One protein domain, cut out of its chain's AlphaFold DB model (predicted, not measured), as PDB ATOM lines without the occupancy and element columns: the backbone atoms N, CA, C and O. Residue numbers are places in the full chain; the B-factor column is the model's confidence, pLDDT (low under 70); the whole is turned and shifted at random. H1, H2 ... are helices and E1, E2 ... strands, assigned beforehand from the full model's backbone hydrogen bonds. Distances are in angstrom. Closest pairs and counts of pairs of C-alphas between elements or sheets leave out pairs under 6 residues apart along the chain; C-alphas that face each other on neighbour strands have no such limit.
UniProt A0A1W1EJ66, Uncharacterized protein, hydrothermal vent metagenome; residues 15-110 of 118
ATOM      1  N   SER A  15      -2.270  -0.922 -58.819       36.47
ATOM      2  CA  SER A  15      -3.554  -1.508 -58.433       36.47
ATOM      3  C   SER A  15      -3.923  -0.921 -57.078       36.47
ATOM      4  O   SER A  15      -3.142  -1.035 -56.135       36.47
ATOM      5  N   PHE A  16      -5.067  -0.247 -57.013       40.62
ATOM      6  CA  PHE A  16      -5.551   0.400 -55.799       40.62
ATOM      7  C   PHE A  16      -6.408  -0.596 -55.011       40.62
ATOM      8  O   PHE A  16      -7.432  -1.056 -55.511       40.62
ATOM      9  N   SER A  17      -5.989  -0.931 -53.793       44.19
ATOM     10  CA  SER A  17      -6.904  -1.302 -52.710       44.19
ATOM     11  C   SER A  17      -6.814  -0.208 -51.644       44.19
ATOM     12  O   SER A  17      -5.771   0.439 -51.538       44.19
ATOM     13  N   ASP A  18      -7.877   0.021 -50.869       46.38
ATOM     14  CA  ASP A  18      -7.997   1.159 -49.932       46.38
ATOM     15  C   ASP A  18      -6.868   1.257 -48.878       46.38
ATOM     16  O   ASP A  18      -6.709   2.278 -48.208       46.38
ATOM     17  N   GLU A  19      -6.032   0.223 -48.758       50.69
ATOM     18  CA  GLU A  19      -5.004   0.100 -47.728       50.69
ATOM     19  C   GLU A  19      -3.565   0.021 -48.266       50.69
ATOM     20  O   GLU A  19      -2.645   0.360 -47.520       50.69
ATOM     21  N   TYR A  20      -3.328  -0.363 -49.532       49.41
ATOM     22  CA  TYR A  20      -1.978  -0.645 -50.052       49.41
ATOM     23  C   TYR A  20      -1.776  -0.244 -51.525       49.41
ATOM     24  O   TYR A  20      -2.612  -0.515 -52.382       49.41
ATOM     25  N   ILE A  21      -0.607   0.321 -51.850       56.75
ATOM     26  CA  ILE A  21      -0.063   0.381 -53.213       56.75
ATOM     27  C   ILE A  21       0.750  -0.889 -53.440       56.75
ATOM     28  O   ILE A  21       1.738  -1.132 -52.747       56.75
ATOM     29  N   ILE A  22       0.377  -1.673 -54.447       53.88
ATOM     30  CA  ILE A  22       1.194  -2.794 -54.916       53.88
ATOM     31  C   ILE A  22       2.111  -2.278 -56.029       53.88
ATOM     32  O   ILE A  22       1.661  -2.036 -57.148       53.88
ATOM     33  N   LYS A  23       3.408  -2.112 -55.742       57.38
ATOM     34  CA  LYS A  23       4.430  -1.768 -56.745       57.38
ATOM     35  C   LYS A  23       5.044  -3.056 -57.287       57.38
ATOM     36  O   LYS A  23       5.681  -3.808 -56.550       57.38
ATOM     37  N   LYS A  24       4.867  -3.304 -58.586       51.75
ATOM     38  CA  LYS A  24       5.559  -4.381 -59.307       51.75
ATOM     39  C   LYS A  24       6.847  -3.837 -59.913       51.75
ATOM     40  O   LYS A  24       6.801  -2.920 -60.725       51.75
ATOM     41  N   ILE A  25       7.987  -4.395 -59.521       61.66
ATOM     42  CA  ILE A  25       9.297  -4.037 -60.079       61.66
ATOM     43  C   ILE A  25       9.820  -5.228 -60.877       61.66
ATOM     44  O   ILE A  25       9.871  -6.345 -60.358       61.66
ATOM     45  N   LYS A  26      10.202  -4.988 -62.136       45.56
ATOM     46  CA  LYS A  26      10.831  -5.983 -63.011       45.56
ATOM     47  C   LYS A  26      12.308  -5.633 -63.191       45.56
ATOM     48  O   LYS A  26      12.626  -4.642 -63.838       45.56
ATOM     49  N   ASP A  27      13.186  -6.461 -62.634       50.41
ATOM     50  CA  ASP A  27      14.648  -6.344 -62.746       50.41
ATOM     51  C   ASP A  27      15.194  -7.691 -63.241       50.41
ATOM     52  O   ASP A  27      14.908  -8.736 -62.653       50.41
ATOM     53  N   GLY A  28      15.883  -7.691 -64.386       51.97
ATOM     54  CA  GLY A  28      16.614  -8.867 -64.880       51.97
ATOM     55  C   GLY A  28      15.798 -10.153 -65.102       51.97
ATOM     56  O   GLY A  28      16.379 -11.230 -65.123       51.97
ATOM     57  N   GLY A  29      14.469 -10.071 -65.247       52.72
ATOM     58  CA  GLY A  29      13.583 -11.238 -65.404       52.72
ATOM     59  C   GLY A  29      12.858 -11.681 -64.127       52.72
ATOM     60  O   GLY A  29      11.946 -12.497 -64.210       52.72
ATOM     61  N   THR A  30      13.177 -11.090 -62.974       43.66
ATOM     62  CA  THR A  30      12.480 -11.345 -61.704       43.66
ATOM     63  C   THR A  30      11.414 -10.276 -61.458       43.66
ATOM     64  O   THR A  30      11.677  -9.083 -61.620       43.66
ATOM     65  N   ILE A  31      10.205 -10.691 -61.062       60.72
ATOM     66  CA  ILE A  31       9.112  -9.788 -60.668       60.72
ATOM     67  C   ILE A  31       9.062  -9.735 -59.140       60.72
ATOM     68  O   ILE A  31       8.840 -10.756 -58.493       60.72
ATOM     69  N   ARG A  32       9.244  -8.544 -58.561       50.59
ATOM     70  CA  ARG A  32       9.050  -8.295 -57.124       50.59
ATOM     71  C   ARG A  32       7.736  -7.546 -56.921       50.59
ATOM     72  O   ARG A  32       7.524  -6.513 -57.553       50.59
ATOM     73  N   ASN A  33       6.881  -8.058 -56.037       53.78
ATOM     74  CA  ASN A  33       5.668  -7.375 -55.587       53.78
ATOM     75  C   ASN A  33       5.969  -6.714 -54.238       53.78
ATOM     76  O   ASN A  33       6.338  -7.406 -53.292       53.78
ATOM     77  N   ILE A  34       5.837  -5.394 -54.154       56.81
ATOM     78  CA  ILE A  34       6.040  -4.631 -52.918       56.81
ATOM     79  C   ILE A  34       4.698  -4.031 -52.515       56.81
ATOM     80  O   ILE A  34       4.119  -3.268 -53.284       56.81
ATOM     81  N   SER A  35       4.223  -4.361 -51.317       53.28
ATOM     82  CA  SER A  35       3.006  -3.787 -50.740       53.28
ATOM     83  C   SER A  35       3.371  -2.603 -49.850       53.28
ATOM     84  O   SER A  35       4.062  -2.774 -48.847       53.28
ATOM     85  N   ILE A  36       2.918  -1.403 -50.207       58.41
ATOM     86  CA  ILE A  36       3.191  -0.158 -49.477       58.41
ATOM     87  C   ILE A  36       1.877   0.335 -48.861       58.41
ATOM     88  O   ILE A  36       0.975   0.678 -49.618       58.41
ATOM     89  N   PRO A  37       1.722   0.390 -47.528       51.84
ATOM     90  CA  PRO A  37       0.480   0.853 -46.916       51.84
ATOM     91  C   PRO A  37       0.227   2.345 -47.198       51.84
ATOM     92  O   PRO A  37       1.107   3.172 -46.966       51.84
ATOM     93  N   ILE A  38      -0.975   2.696 -47.671       54.66
ATOM     94  CA  ILE A  38      -1.310   4.054 -48.152       54.66
ATOM     95  C   ILE A  38      -1.629   5.018 -46.998       54.66
ATOM     96  O   ILE A  38      -1.340   6.206 -47.110       54.66
ATOM     97  N   ASN A  39      -2.203   4.543 -45.879       46.91
ATOM     98  CA  ASN A  39      -2.969   5.449 -45.006       46.91
ATOM     99  C   ASN A  39      -2.828   5.317 -43.475       46.91
ATOM    100  O   ASN A  39      -3.662   5.855 -42.755       46.91
ATOM    101  N   LYS A  40      -1.765   4.706 -42.927       46.19
ATOM    102  CA  LYS A  40      -1.550   4.694 -41.453       46.19
ATOM    103  C   LYS A  40      -0.409   5.562 -40.915       46.19
ATOM    104  O   LYS A  40      -0.315   5.743 -39.706       46.19
ATOM    105  N   TYR A  41       0.422   6.144 -41.778       47.03
ATOM    106  CA  TYR A  41       1.698   6.738 -41.351       47.03
ATOM    107  C   TYR A  41       1.916   8.193 -41.797       47.03
ATOM    108  O   TYR A  41       3.019   8.714 -41.687       47.03
ATOM    109  N   ARG A  42       0.864   8.903 -42.230       45.78
ATOM    110  CA  ARG A  42       0.922  10.332 -42.615       45.78
ATOM    111  C   ARG A  42       1.104  11.306 -41.435       45.78
ATOM    112  O   ARG A  42       0.818  12.491 -41.562       45.78
ATOM    113  N   ASN A  43       1.562  10.817 -40.285       49.97
ATOM    114  CA  ASN A  43       1.984  11.657 -39.175       49.97
ATOM    115  C   ASN A  43       3.489  11.903 -39.322       49.97
ATOM    116  O   ASN A  43       4.262  10.951 -39.340       49.97
ATOM    117  N   ASN A  44       3.918  13.168 -39.347       53.25
ATOM    118  CA  ASN A  44       5.332  13.587 -39.381       53.25
ATOM    119  C   ASN A  44       6.162  13.145 -38.153       53.25
ATOM    120  O   ASN A  44       7.303  13.571 -37.974       53.25
ATOM    121  N   ASN A  45       5.609  12.295 -37.290       60.75
ATOM    122  CA  ASN A  45       6.307  11.739 -36.149       60.75
ATOM    123  C   ASN A  45       7.241  10.631 -36.626       60.75
ATOM    124  O   ASN A  45       6.804   9.512 -36.878       60.75
ATOM    125  N   LYS A  46       8.534  10.949 -36.705       74.75
ATOM    126  CA  LYS A  46       9.598   9.963 -36.912       74.75
ATOM    127  C   LYS A  46       9.709   9.096 -35.661       74.75
ATOM    128  O   LYS A  46      10.161   9.559 -34.614       74.75
ATOM    129  N   VAL A  47       9.237   7.861 -35.748       82.00
ATOM    130  CA  VAL A  47       9.335   6.844 -34.686       82.00
ATOM    131  C   VAL A  47      10.568   5.959 -34.913       82.00
ATOM    132  O   VAL A  47      11.022   5.261 -34.001       82.00
ATOM    133  N   GLY A  48      11.146   6.030 -36.112       87.88
ATOM    134  CA  GLY A  48      12.292   5.251 -36.538       87.88
ATOM    135  C   GLY A  48      11.884   4.082 -37.422       87.88
ATOM    136  O   GLY A  48      10.727   3.929 -37.811       87.88
ATOM    137  N   ILE A  49      12.850   3.233 -37.739       90.69
ATOM    138  CA  ILE A  49      12.656   2.067 -38.597       90.69
ATOM    139  C   ILE A  49      13.233   0.818 -37.940       90.69
ATOM    140  O   ILE A  49      14.169   0.883 -37.140       90.69
ATOM    141  N   ILE A  50      12.674  -0.330 -38.298       90.62
ATOM    142  CA  ILE A  50      13.164  -1.648 -37.911       90.62
ATOM    143  C   ILE A  50      13.641  -2.345 -39.177       90.62
ATOM    144  O   ILE A  50      12.890  -2.435 -40.149       90.62
ATOM    145  N   VAL A  51      14.869  -2.856 -39.150       91.25
ATOM    146  CA  VAL A  51      15.505  -3.538 -40.279       91.25
ATOM    147  C   VAL A  51      15.982  -4.916 -39.841       91.25
ATOM    148  O   VAL A  51      16.606  -5.066 -38.789       91.25
ATOM    149  N   LYS A  52      15.690  -5.917 -40.666       90.69
ATOM    150  CA  LYS A  52      16.282  -7.248 -40.635       90.69
ATOM    151  C   LYS A  52      17.076  -7.455 -41.913       90.69
ATOM    152  O   LYS A  52      16.533  -7.305 -43.007       90.69
ATOM    153  N   PHE A  53      18.339  -7.813 -41.772       90.19
ATOM    154  CA  PHE A  53      19.226  -8.080 -42.898       90.19
ATOM    155  C   PHE A  53      19.337  -9.588 -43.145       90.19
ATOM    156  O   PHE A  53      19.191 -10.367 -42.201       90.19
ATOM    157  N   ASN A  54      19.605  -9.997 -44.389       84.56
ATOM    158  CA  ASN A  54      19.811 -11.415 -44.714       84.56
ATOM    159  C   ASN A  54      21.178 -11.915 -44.212       84.56
ATOM    160  O   ASN A  54      21.324 -13.081 -43.849       84.56
ATOM    161  N   SER A  55      22.187 -11.038 -44.193       82.06
ATOM    162  CA  SER A  55      23.535 -11.348 -43.714       82.06
ATOM    163  C   SER A  55      23.708 -11.047 -42.225       82.06
ATOM    164  O   SER A  55      23.188 -10.068 -41.707       82.06
ATOM    165  N   ASN A  56      24.537 -11.837 -41.536       74.75
ATOM    166  CA  ASN A  56      25.000 -11.518 -40.177       74.75
ATOM    167  C   ASN A  56      26.195 -10.544 -40.159       74.75
ATOM    168  O   ASN A  56      26.629 -10.125 -39.084       74.75
ATOM    169  N   ARG A  57      26.754 -10.206 -41.327       78.62
ATOM    170  CA  ARG A  57      27.916  -9.318 -41.487       78.62
ATOM    171  C   ARG A  57      27.482  -7.975 -42.074       78.62
ATOM    172  O   ARG A  57      27.822  -7.664 -43.208       78.62
ATOM    173  N   ILE A  58      26.703  -7.215 -41.311       83.06
ATOM    174  CA  ILE A  58      26.249  -5.876 -41.713       83.06
ATOM    175  C   ILE A  58      27.161  -4.833 -41.080       83.06
ATOM    176  O   ILE A  58      27.373  -4.863 -39.864       83.06
ATOM    177  N   ASP A  59      27.635  -3.877 -41.875       90.75
ATOM    178  CA  ASP A  59      28.250  -2.670 -41.335       90.75
ATOM    179  C   ASP A  59      27.162  -1.664 -40.931       90.75
ATOM    180  O   ASP A  59      26.626  -0.896 -41.730       90.75
ATOM    181  N   ILE A  60      26.814  -1.686 -39.645       91.19
ATOM    182  CA  ILE A  60      25.799  -0.796 -39.074       91.19
ATOM    183  C   ILE A  60      26.212   0.679 -39.187       91.19
ATOM    184  O   ILE A  60      25.338   1.526 -39.364       91.19
ATOM    185  N   LYS A  61      27.511   1.003 -39.115       92.50
ATOM    186  CA  LYS A  61      27.981   2.395 -39.184       92.50
ATOM    187  C   LYS A  61      27.843   2.948 -40.596       92.50
ATOM    188  O   LYS A  61      27.403   4.084 -40.765       92.50
ATOM    189  N   GLU A  62      28.190   2.151 -41.602       93.25
ATOM    190  CA  GLU A  62      27.989   2.526 -43.005       93.25
ATOM    191  C   GLU A  62      26.500   2.744 -43.308       93.25
ATOM    192  O   GLU A  62      26.124   3.733 -43.948       93.25
ATOM    193  N   PHE A  63      25.639   1.876 -42.771       92.94
ATOM    194  CA  PHE A  63      24.188   1.996 -42.905       92.94
ATOM    195  C   PHE A  63      23.633   3.259 -42.216       92.94
ATOM    196  O   PHE A  63      22.819   3.975 -42.806       92.94
ATOM    197  N   GLU A  64      24.103   3.577 -41.000       94.31
ATOM    198  CA  GLU A  64      23.779   4.826 -40.290       94.31
ATOM    199  C   GLU A  64      24.125   6.060 -41.139       94.31
ATOM    200  O   GLU A  64      23.282   6.941 -41.334       94.31
ATOM    201  N   LEU A  65      25.341   6.115 -41.688       93.69
ATOM    202  CA  LEU A  65      25.821   7.258 -42.468       93.69
ATOM    203  C   LEU A  65      25.057   7.421 -43.788       93.69
ATOM    204  O   LEU A  65      24.575   8.514 -44.093       93.69
ATOM    205  N   THR A  66      24.897   6.335 -44.546       94.38
ATOM    206  CA  THR A  66      24.275   6.346 -45.883       94.38
ATOM    207  C   THR A  66      22.829   6.841 -45.850       94.38
ATOM    208  O   THR A  66      22.389   7.576 -46.742       94.38
ATOM    209  N   TYR A  67      22.087   6.462 -44.809       94.31
ATOM    210  CA  TYR A  67      20.661   6.759 -44.684       94.31
ATOM    211  C   TYR A  67      20.342   7.837 -43.645       94.31
ATOM    212  O   TYR A  67      19.168   8.137 -43.433       94.31
ATOM    213  N   SER A  68      21.363   8.455 -43.036       94.44
ATOM    214  CA  SER A  68      21.197   9.419 -41.937       94.44
ATOM    215  C   SER A  68      20.323   8.843 -40.816       94.44
ATOM    216  O   SER A  68      19.358   9.451 -40.349       94.44
ATOM    217  N   LEU A  69      20.653   7.619 -40.421       94.62
ATOM    218  CA  LEU A  69      20.018   6.874 -39.347       94.62
ATOM    219  C   LEU A  69      20.914   6.886 -38.109       94.62
ATOM    220  O   LEU A  69      22.128   7.055 -38.207       94.62
ATOM    221  N   LYS A  70      20.319   6.655 -36.938       94.19
ATOM    222  CA  LYS A  70      21.064   6.366 -35.710       94.19
ATOM    223  C   LYS A  70      20.628   5.026 -35.143       94.19
ATOM    224  O   LYS A  70      19.449   4.819 -34.885       94.19
ATOM    225  N   PHE A  71      21.561   4.112 -34.935       93.75
ATOM    226  CA  PHE A  71      21.292   2.833 -34.301       93.75
ATOM    227  C   PHE A  71      20.833   3.046 -32.854       93.75
ATOM    228  O   PHE A  71      21.487   3.749 -32.084       93.75
ATOM    229  N   ILE A  72      19.704   2.432 -32.495       91.69
ATOM    230  CA  ILE A  72      19.129   2.492 -31.146       91.69
ATOM    231  C   ILE A  72      19.456   1.210 -30.387       91.69
ATOM    232  O   ILE A  72      20.072   1.247 -29.326       91.69
ATOM    233  N   LYS A  73      18.987   0.066 -30.900       89.62
ATOM    234  CA  LYS A  73      19.152  -1.236 -30.246       89.62
ATOM    235  C   LYS A  73      18.936  -2.398 -31.206       89.62
ATOM    236  O   LYS A  73      18.247  -2.271 -32.216       89.62
ATOM    237  N   LYS A  74      19.474  -3.558 -30.833       89.62
ATOM    238  CA  LYS A  74      19.188  -4.855 -31.455       89.62
ATOM    239  C   LYS A  74      18.081  -5.548 -30.652       89.62
ATOM    240  O   LYS A  74      18.139  -5.533 -29.427       89.62
ATOM    241  N   LEU A  75      17.071  -6.106 -31.320       80.88
ATOM    242  CA  LEU A  75      15.951  -6.794 -30.658       80.88
ATOM    243  C   LEU A  75      16.241  -8.288 -30.466       80.88
ATOM    244  O   LEU A  75      16.446  -8.751 -29.353       80.88
ATOM    245  N   SER A  76      16.260  -9.031 -31.569       77.19
ATOM    246  CA  SER A  76      16.478 -10.479 -31.642       77.19
ATOM    247  C   SER A  76      17.419 -10.795 -32.815       77.19
ATOM    248  O   SER A  76      18.020  -9.878 -33.388       77.19
ATOM    249  N   ILE A  77      17.625 -12.074 -33.157       77.44
ATOM    250  CA  ILE A  77      18.571 -12.483 -34.213       77.44
ATOM    251  C   ILE A  77      18.246 -11.750 -35.524       77.44
ATOM    252  O   ILE A  77      17.199 -11.956 -36.130       77.44
ATOM    253  N   GLY A  78      19.165 -10.874 -35.935       77.69
ATOM    254  CA  GLY A  78      19.105 -10.129 -37.192       77.69
ATOM    255  C   GLY A  78      18.264  -8.848 -37.192       77.69
ATOM    256  O   GLY A  78      18.328  -8.141 -38.188       77.69
ATOM    257  N   TYR A  79      17.523  -8.506 -36.125       87.75
ATOM    258  CA  TYR A  79      16.660  -7.309 -36.091       87.75
ATOM    259  C   TYR A  79      17.302  -6.119 -35.371       87.75
ATOM    260  O   TYR A  79      17.681  -6.208 -34.199       87.75
ATOM    261  N   TYR A  80      17.320  -4.971 -36.045       91.25
ATOM    262  CA  TYR A  80      17.931  -3.721 -35.600       91.25
ATOM    263  C   TYR A  80      16.909  -2.585 -35.664       91.25
ATOM    264  O   TYR A  80      16.151  -2.482 -36.626       91.25
ATOM    265  N   ILE A  81      16.892  -1.725 -34.646       90.94
ATOM    266  CA  ILE A  81      16.077  -0.506 -34.617       90.94
ATOM    267  C   ILE A  81      16.981   0.702 -34.827       90.94
ATOM    268  O   ILE A  81      18.017   0.828 -34.167       90.94
ATOM    269  N   PHE A  82      16.534   1.614 -35.682       94.00
ATOM    270  CA  PHE A  82      17.193   2.879 -35.965       94.00
ATOM    271  C   PHE A  82      16.241   4.056 -35.750       94.00
ATOM    272  O   PHE A  82      15.068   3.969 -36.112       94.00
ATOM    273  N   SER A  83      16.731   5.177 -35.217       92.50
ATOM    274  CA  SER A  83      16.033   6.460 -35.298       92.50
ATOM    275  C   SER A  83      16.339   7.116 -36.638       92.50
ATOM    276  O   SER A  83      17.449   7.019 -37.164       92.50
ATOM    277  N   ASN A  84      15.340   7.794 -37.193       92.19
ATOM    278  CA  ASN A  84      15.478   8.525 -38.439       92.19
ATOM    279  C   ASN A  84      15.913   9.970 -38.166       92.19
ATOM    280  O   ASN A  84      15.120  10.776 -37.682       92.19
ATOM    281  N   ASN A  85      17.160  10.286 -38.519       90.50
ATOM    282  CA  ASN A  85      17.717  11.638 -38.444       90.50
ATOM    283  C   ASN A  85      17.786  12.308 -39.829       90.50
ATOM    284  O   ASN A  85      18.289  13.422 -39.954       90.50
ATOM    285  N   SER A  86      17.295  11.641 -40.877       90.25
ATOM    286  CA  SER A  86      17.230  12.187 -42.230       90.25
ATOM    287  C   SER A  86      16.131  13.244 -42.338       90.25
ATOM    288  O   SER A  86      15.251  13.328 -41.485       90.25
ATOM    289  N   ASN A  87      16.106  14.012 -43.426       88.00
ATOM    290  CA  ASN A  87      14.997  14.932 -43.711       88.00
ATOM    291  C   ASN A  87      13.738  14.229 -44.253       88.00
ATOM    292  O   ASN A  87      12.712  14.877 -44.427       88.00
ATOM    293  N   LEU A  88      13.800  12.919 -44.507       85.94
ATOM    294  CA  LEU A  88      12.691  12.130 -45.044       85.94
ATOM    295  C   LEU A  88      11.764  11.641 -43.927       85.94
ATOM    296  O   LEU A  88      12.199  11.456 -42.786       85.94
ATOM    297  N   SER A  89      10.493  11.394 -44.257       85.25
ATOM    298  CA  SER A  89       9.602  10.636 -43.372       85.25
ATOM    299  C   SER A  89      10.100   9.192 -43.229       85.25
ATOM    300  O   SER A  89      10.858   8.709 -44.071       85.25
ATOM    301  N   ASP A  90       9.678   8.480 -42.179       85.25
ATOM    302  CA  ASP A  90      10.075   7.075 -42.006       85.25
ATOM    303  C   ASP A  90       9.622   6.215 -43.197       85.25
ATOM    304  O   ASP A  90      10.366   5.349 -43.643       85.25
ATOM    305  N   ILE A  91       8.444   6.495 -43.769       84.50
ATOM    306  CA  ILE A  91       7.930   5.781 -44.950       84.50
ATOM    307  C   ILE A  91       8.816   6.036 -46.171       84.50
ATOM    308  O   ILE A  91       9.225   5.089 -46.843       84.50
ATOM    309  N   ASP A  92       9.117   7.304 -46.460       86.25
ATOM    310  CA  ASP A  92       9.903   7.673 -47.641       86.25
ATOM    311  C   ASP A  92      11.332   7.135 -47.533       86.25
ATOM    312  O   ASP A  92      11.919   6.681 -48.518       86.25
ATOM    313  N   LEU A  93      11.886   7.136 -46.316       90.06
ATOM    314  CA  LEU A  93      13.191   6.558 -46.042       90.06
ATOM    315  C   LEU A  93      13.190   5.042 -46.258       90.06
ATOM    316  O   LEU A  93      14.098   4.528 -46.911       90.06
ATOM    317  N   VAL A  94      12.165   4.336 -45.772       88.50
ATOM    318  CA  VAL A  94      11.986   2.900 -46.035       88.50
ATOM    319  C   VAL A  94      11.902   2.637 -47.538       88.50
ATOM    320  O   VAL A  94      12.611   1.764 -48.035       88.50
ATOM    321  N   GLY A  95      11.108   3.418 -48.277       85.56
ATOM    322  CA  GLY A  95      11.010   3.308 -49.734       85.56
ATOM    323  C   GLY A  95      12.371   3.454 -50.419       85.56
ATOM    324  O   GLY A  95      12.759   2.601 -51.216       85.56
ATOM    325  N   LYS A  96      13.143   4.475 -50.035       89.19
ATOM    326  CA  LYS A  96      14.496   4.720 -50.556       89.19
ATOM    327  C   LYS A  96      15.471   3.582 -50.241       89.19
ATOM    328  O   LYS A  96      16.293   3.238 -51.089       89.19
ATOM    329  N   ILE A  97      15.404   3.019 -49.036       91.00
ATOM    330  CA  ILE A  97      16.252   1.896 -48.621       91.00
ATOM    331  C   ILE A  97      15.913   0.647 -49.442       91.00
ATOM    332  O   ILE A  97      16.817   0.023 -49.985       91.00
ATOM    333  N   ILE A  98      14.628   0.317 -49.610       87.62
ATOM    334  CA  ILE A  98      14.181  -0.852 -50.395       87.62
ATOM    335  C   ILE A  98      14.646  -0.771 -51.856       87.62
ATOM    336  O   ILE A  98      14.939  -1.796 -52.474       87.62
ATOM    337  N   GLU A  99      14.703   0.433 -52.426       86.81
ATOM    338  CA  GLU A  99      15.151   0.634 -53.807       86.81
ATOM    339  C   GLU A  99      16.658   0.409 -53.996       86.81
ATOM    340  O   GLU A  99      17.080   0.042 -55.094       86.81
ATOM    341  N   LYS A 100      17.467   0.610 -52.950       88.69
ATOM    342  CA  LYS A 100      18.935   0.556 -53.030       88.69
ATOM    343  C   LYS A 100      19.540  -0.707 -52.427       88.69
ATOM    344  O   LYS A 100      20.498  -1.241 -52.979       88.69
ATOM    345  N   GLU A 101      18.978  -1.195 -51.331       86.81
ATOM    346  CA  GLU A 101      19.528  -2.307 -50.565       86.81
ATOM    347  C   GLU A 101      18.919  -3.638 -50.992       86.81
ATOM    348  O   GLU A 101      17.706  -3.859 -50.919       86.81
ATOM    349  N   ARG A 102      19.782  -4.570 -51.408       85.12
ATOM    350  CA  ARG A 102      19.376  -5.942 -51.750       85.12
ATOM    351  C   ARG A 102      19.540  -6.920 -50.587       85.12
ATOM    352  O   ARG A 102      18.900  -7.966 -50.604       85.12
ATOM    353  N   ASP A 103      20.342  -6.572 -49.579       85.31
ATOM    354  CA  ASP A 103      20.654  -7.439 -48.431       85.31
ATOM    355  C   ASP A 103      19.685  -7.271 -47.240       85.31
ATOM    356  O   ASP A 103      19.953  -7.697 -46.118       85.31
ATOM    357  N   ILE A 104      18.525  -6.655 -47.476       88.00
ATOM    358  CA  ILE A 104      17.475  -6.488 -46.470       88.00
ATOM    359  C   ILE A 104      16.411  -7.562 -46.666       88.00
ATOM    360  O   ILE A 104      15.776  -7.648 -47.717       88.00
ATOM    361  N   GLU A 105      16.200  -8.360 -45.623       88.19
ATOM    362  CA  GLU A 105      15.132  -9.356 -45.560       88.19
ATOM    363  C   GLU A 105      13.793  -8.689 -45.231       88.19
ATOM    364  O   GLU A 105      12.752  -9.000 -45.803       88.19
ATOM    365  N   THR A 106      13.799  -7.767 -44.268       87.69
ATOM    366  CA  THR A 106      12.591  -7.084 -43.801       87.69
ATOM    367  C   THR A 106      12.925  -5.666 -43.385       87.69
ATOM    368  O   THR A 106      13.904  -5.428 -42.687       87.69
ATOM    369  N   ILE A 107      12.075  -4.716 -43.748       89.12
ATOM    370  CA  ILE A 107      12.160  -3.343 -43.262       89.12
ATOM    371  C   ILE A 107      10.754  -2.792 -43.055       89.12
ATOM    372  O   ILE A 107       9.868  -3.003 -43.882       89.12
ATOM    373  N   LYS A 108      10.541  -2.109 -41.932       86.31
ATOM    374  CA  LYS A 108       9.272  -1.449 -41.622       86.31
ATOM    375  C   LYS A 108       9.483  -0.205 -40.772       86.31
ATOM    376  O   LYS A 108      10.495  -0.078 -40.085       86.31
ATOM    377  N   VAL A 109       8.500   0.686 -40.795       87.06
ATOM    378  CA  VAL A 109       8.420   1.803 -39.847       87.06
ATOM    379  C   VAL A 109       8.225   1.238 -38.437       87.06
ATOM    380  O   VAL A 109       7.537   0.232 -38.250       87.06
ATOM    381  N   ASN A 110       8.879   1.844 -37.452       79.69
ATOM    382  CA  ASN A 110       8.704   1.487 -36.054       79.69
ATOM    383  C   ASN A 110       7.337   1.989 -35.574       79.69
ATOM    384  O   ASN A 110       6.965   3.138 -35.799       79.69
TER     385      ASN A 110
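What this domain is: This is residues 15 to 110 of the 118 residues of an uncharacterized protein of hydrothermal vent metagenome (UniProt A0A1W1EJ66). A strongly twisted slab of four strands, E5, E6, E4 and E7, has two helices, H1 and H2, over one face, and a long two-stranded hairpin, E2 and E3, stands off beyond H2, with the short E1 at its side. Residues 26 to 31, at the hairpin's tip, stick out free, and a long link leads from E3 to the slab. The printed part has 96 residues, with seven named strands and two named helices in the order E1 E2 E3 E4 H1 E5 E6 H2 E7; the class is mixed, helices and strands. The larger sheet runs E5, E6, E4, E7, all antiparallel. The whole is compact, with a radius of gyration of the C-alphas of 13.9 A and spans of 36 by 35 by 24 A.

Where its parts are: E1, residues 15 to 17, begins at C-alpha 15, (-3.554, -1.508, -58.433). E2, residues 20 to 27, is 21.7 A long, and E3, residues 30 to 37, is 22.6 A. E4 is residues 49 to 53. H1, residues 60 to 67, is 10.7 A long and begins at C-alpha 60, (25.799, -0.796, -39.074). E5 is residues 69 to 74, and E6, residues 79 to 84, is 16.1 A long. H2, residues 90 to 100, is 15.6 A long. E7, residues 104 to 109, ends at C-alpha 109, (8.420, 1.803, -39.847).

How they stand to each other: In the larger sheet, inner strand E4 is antiparallel to edge strand E7 at 172 degrees, with N 52 and O 106 2.7 A apart. E6 and E4 are antiparallel at 143 degrees, with N 49 and O 82 2.8 A apart. E5 and E6 form a hairpin, antiparallel, with N 83 and O 70 2.8 A apart. H1 and H2 on one face of this sheet make two layers. E4, H1, E5 and E6, H2, E7 are split strand-helix-strand units, two strands running the same way with another strand between them, each with a right-handed crossover. H1 lies over E5 at a height over the sheet of 6.9 A, slantwise to the strands. H2 runs along the strands at a height of 8.7 A; its closest C-alphas to E7 are those of Asp 90 and Val 109, 5.9 A. H1 and H2 are close but not clearly touching, the C-alphas of Tyr 67 and Leu 93 being 7.6 A apart. In both helices every O i to N i+4 pair is within hydrogen-bond range. The hairpin E2 and E3 is antiparallel at 158 degrees, with N 23 and O 34 2.8 A apart. E1 and E2 meet only at a point, and E3 and H2 are near each other.

The domain as a whole: The C-alphas farthest apart, of Asp 18 and Arg 57, are 38.4 A apart. The printed part has no cut. The link from E3 to E4, 11 residues, is long. The mean pLDDT of the printed part is 76.0, and residues 15 to 45 are under 70.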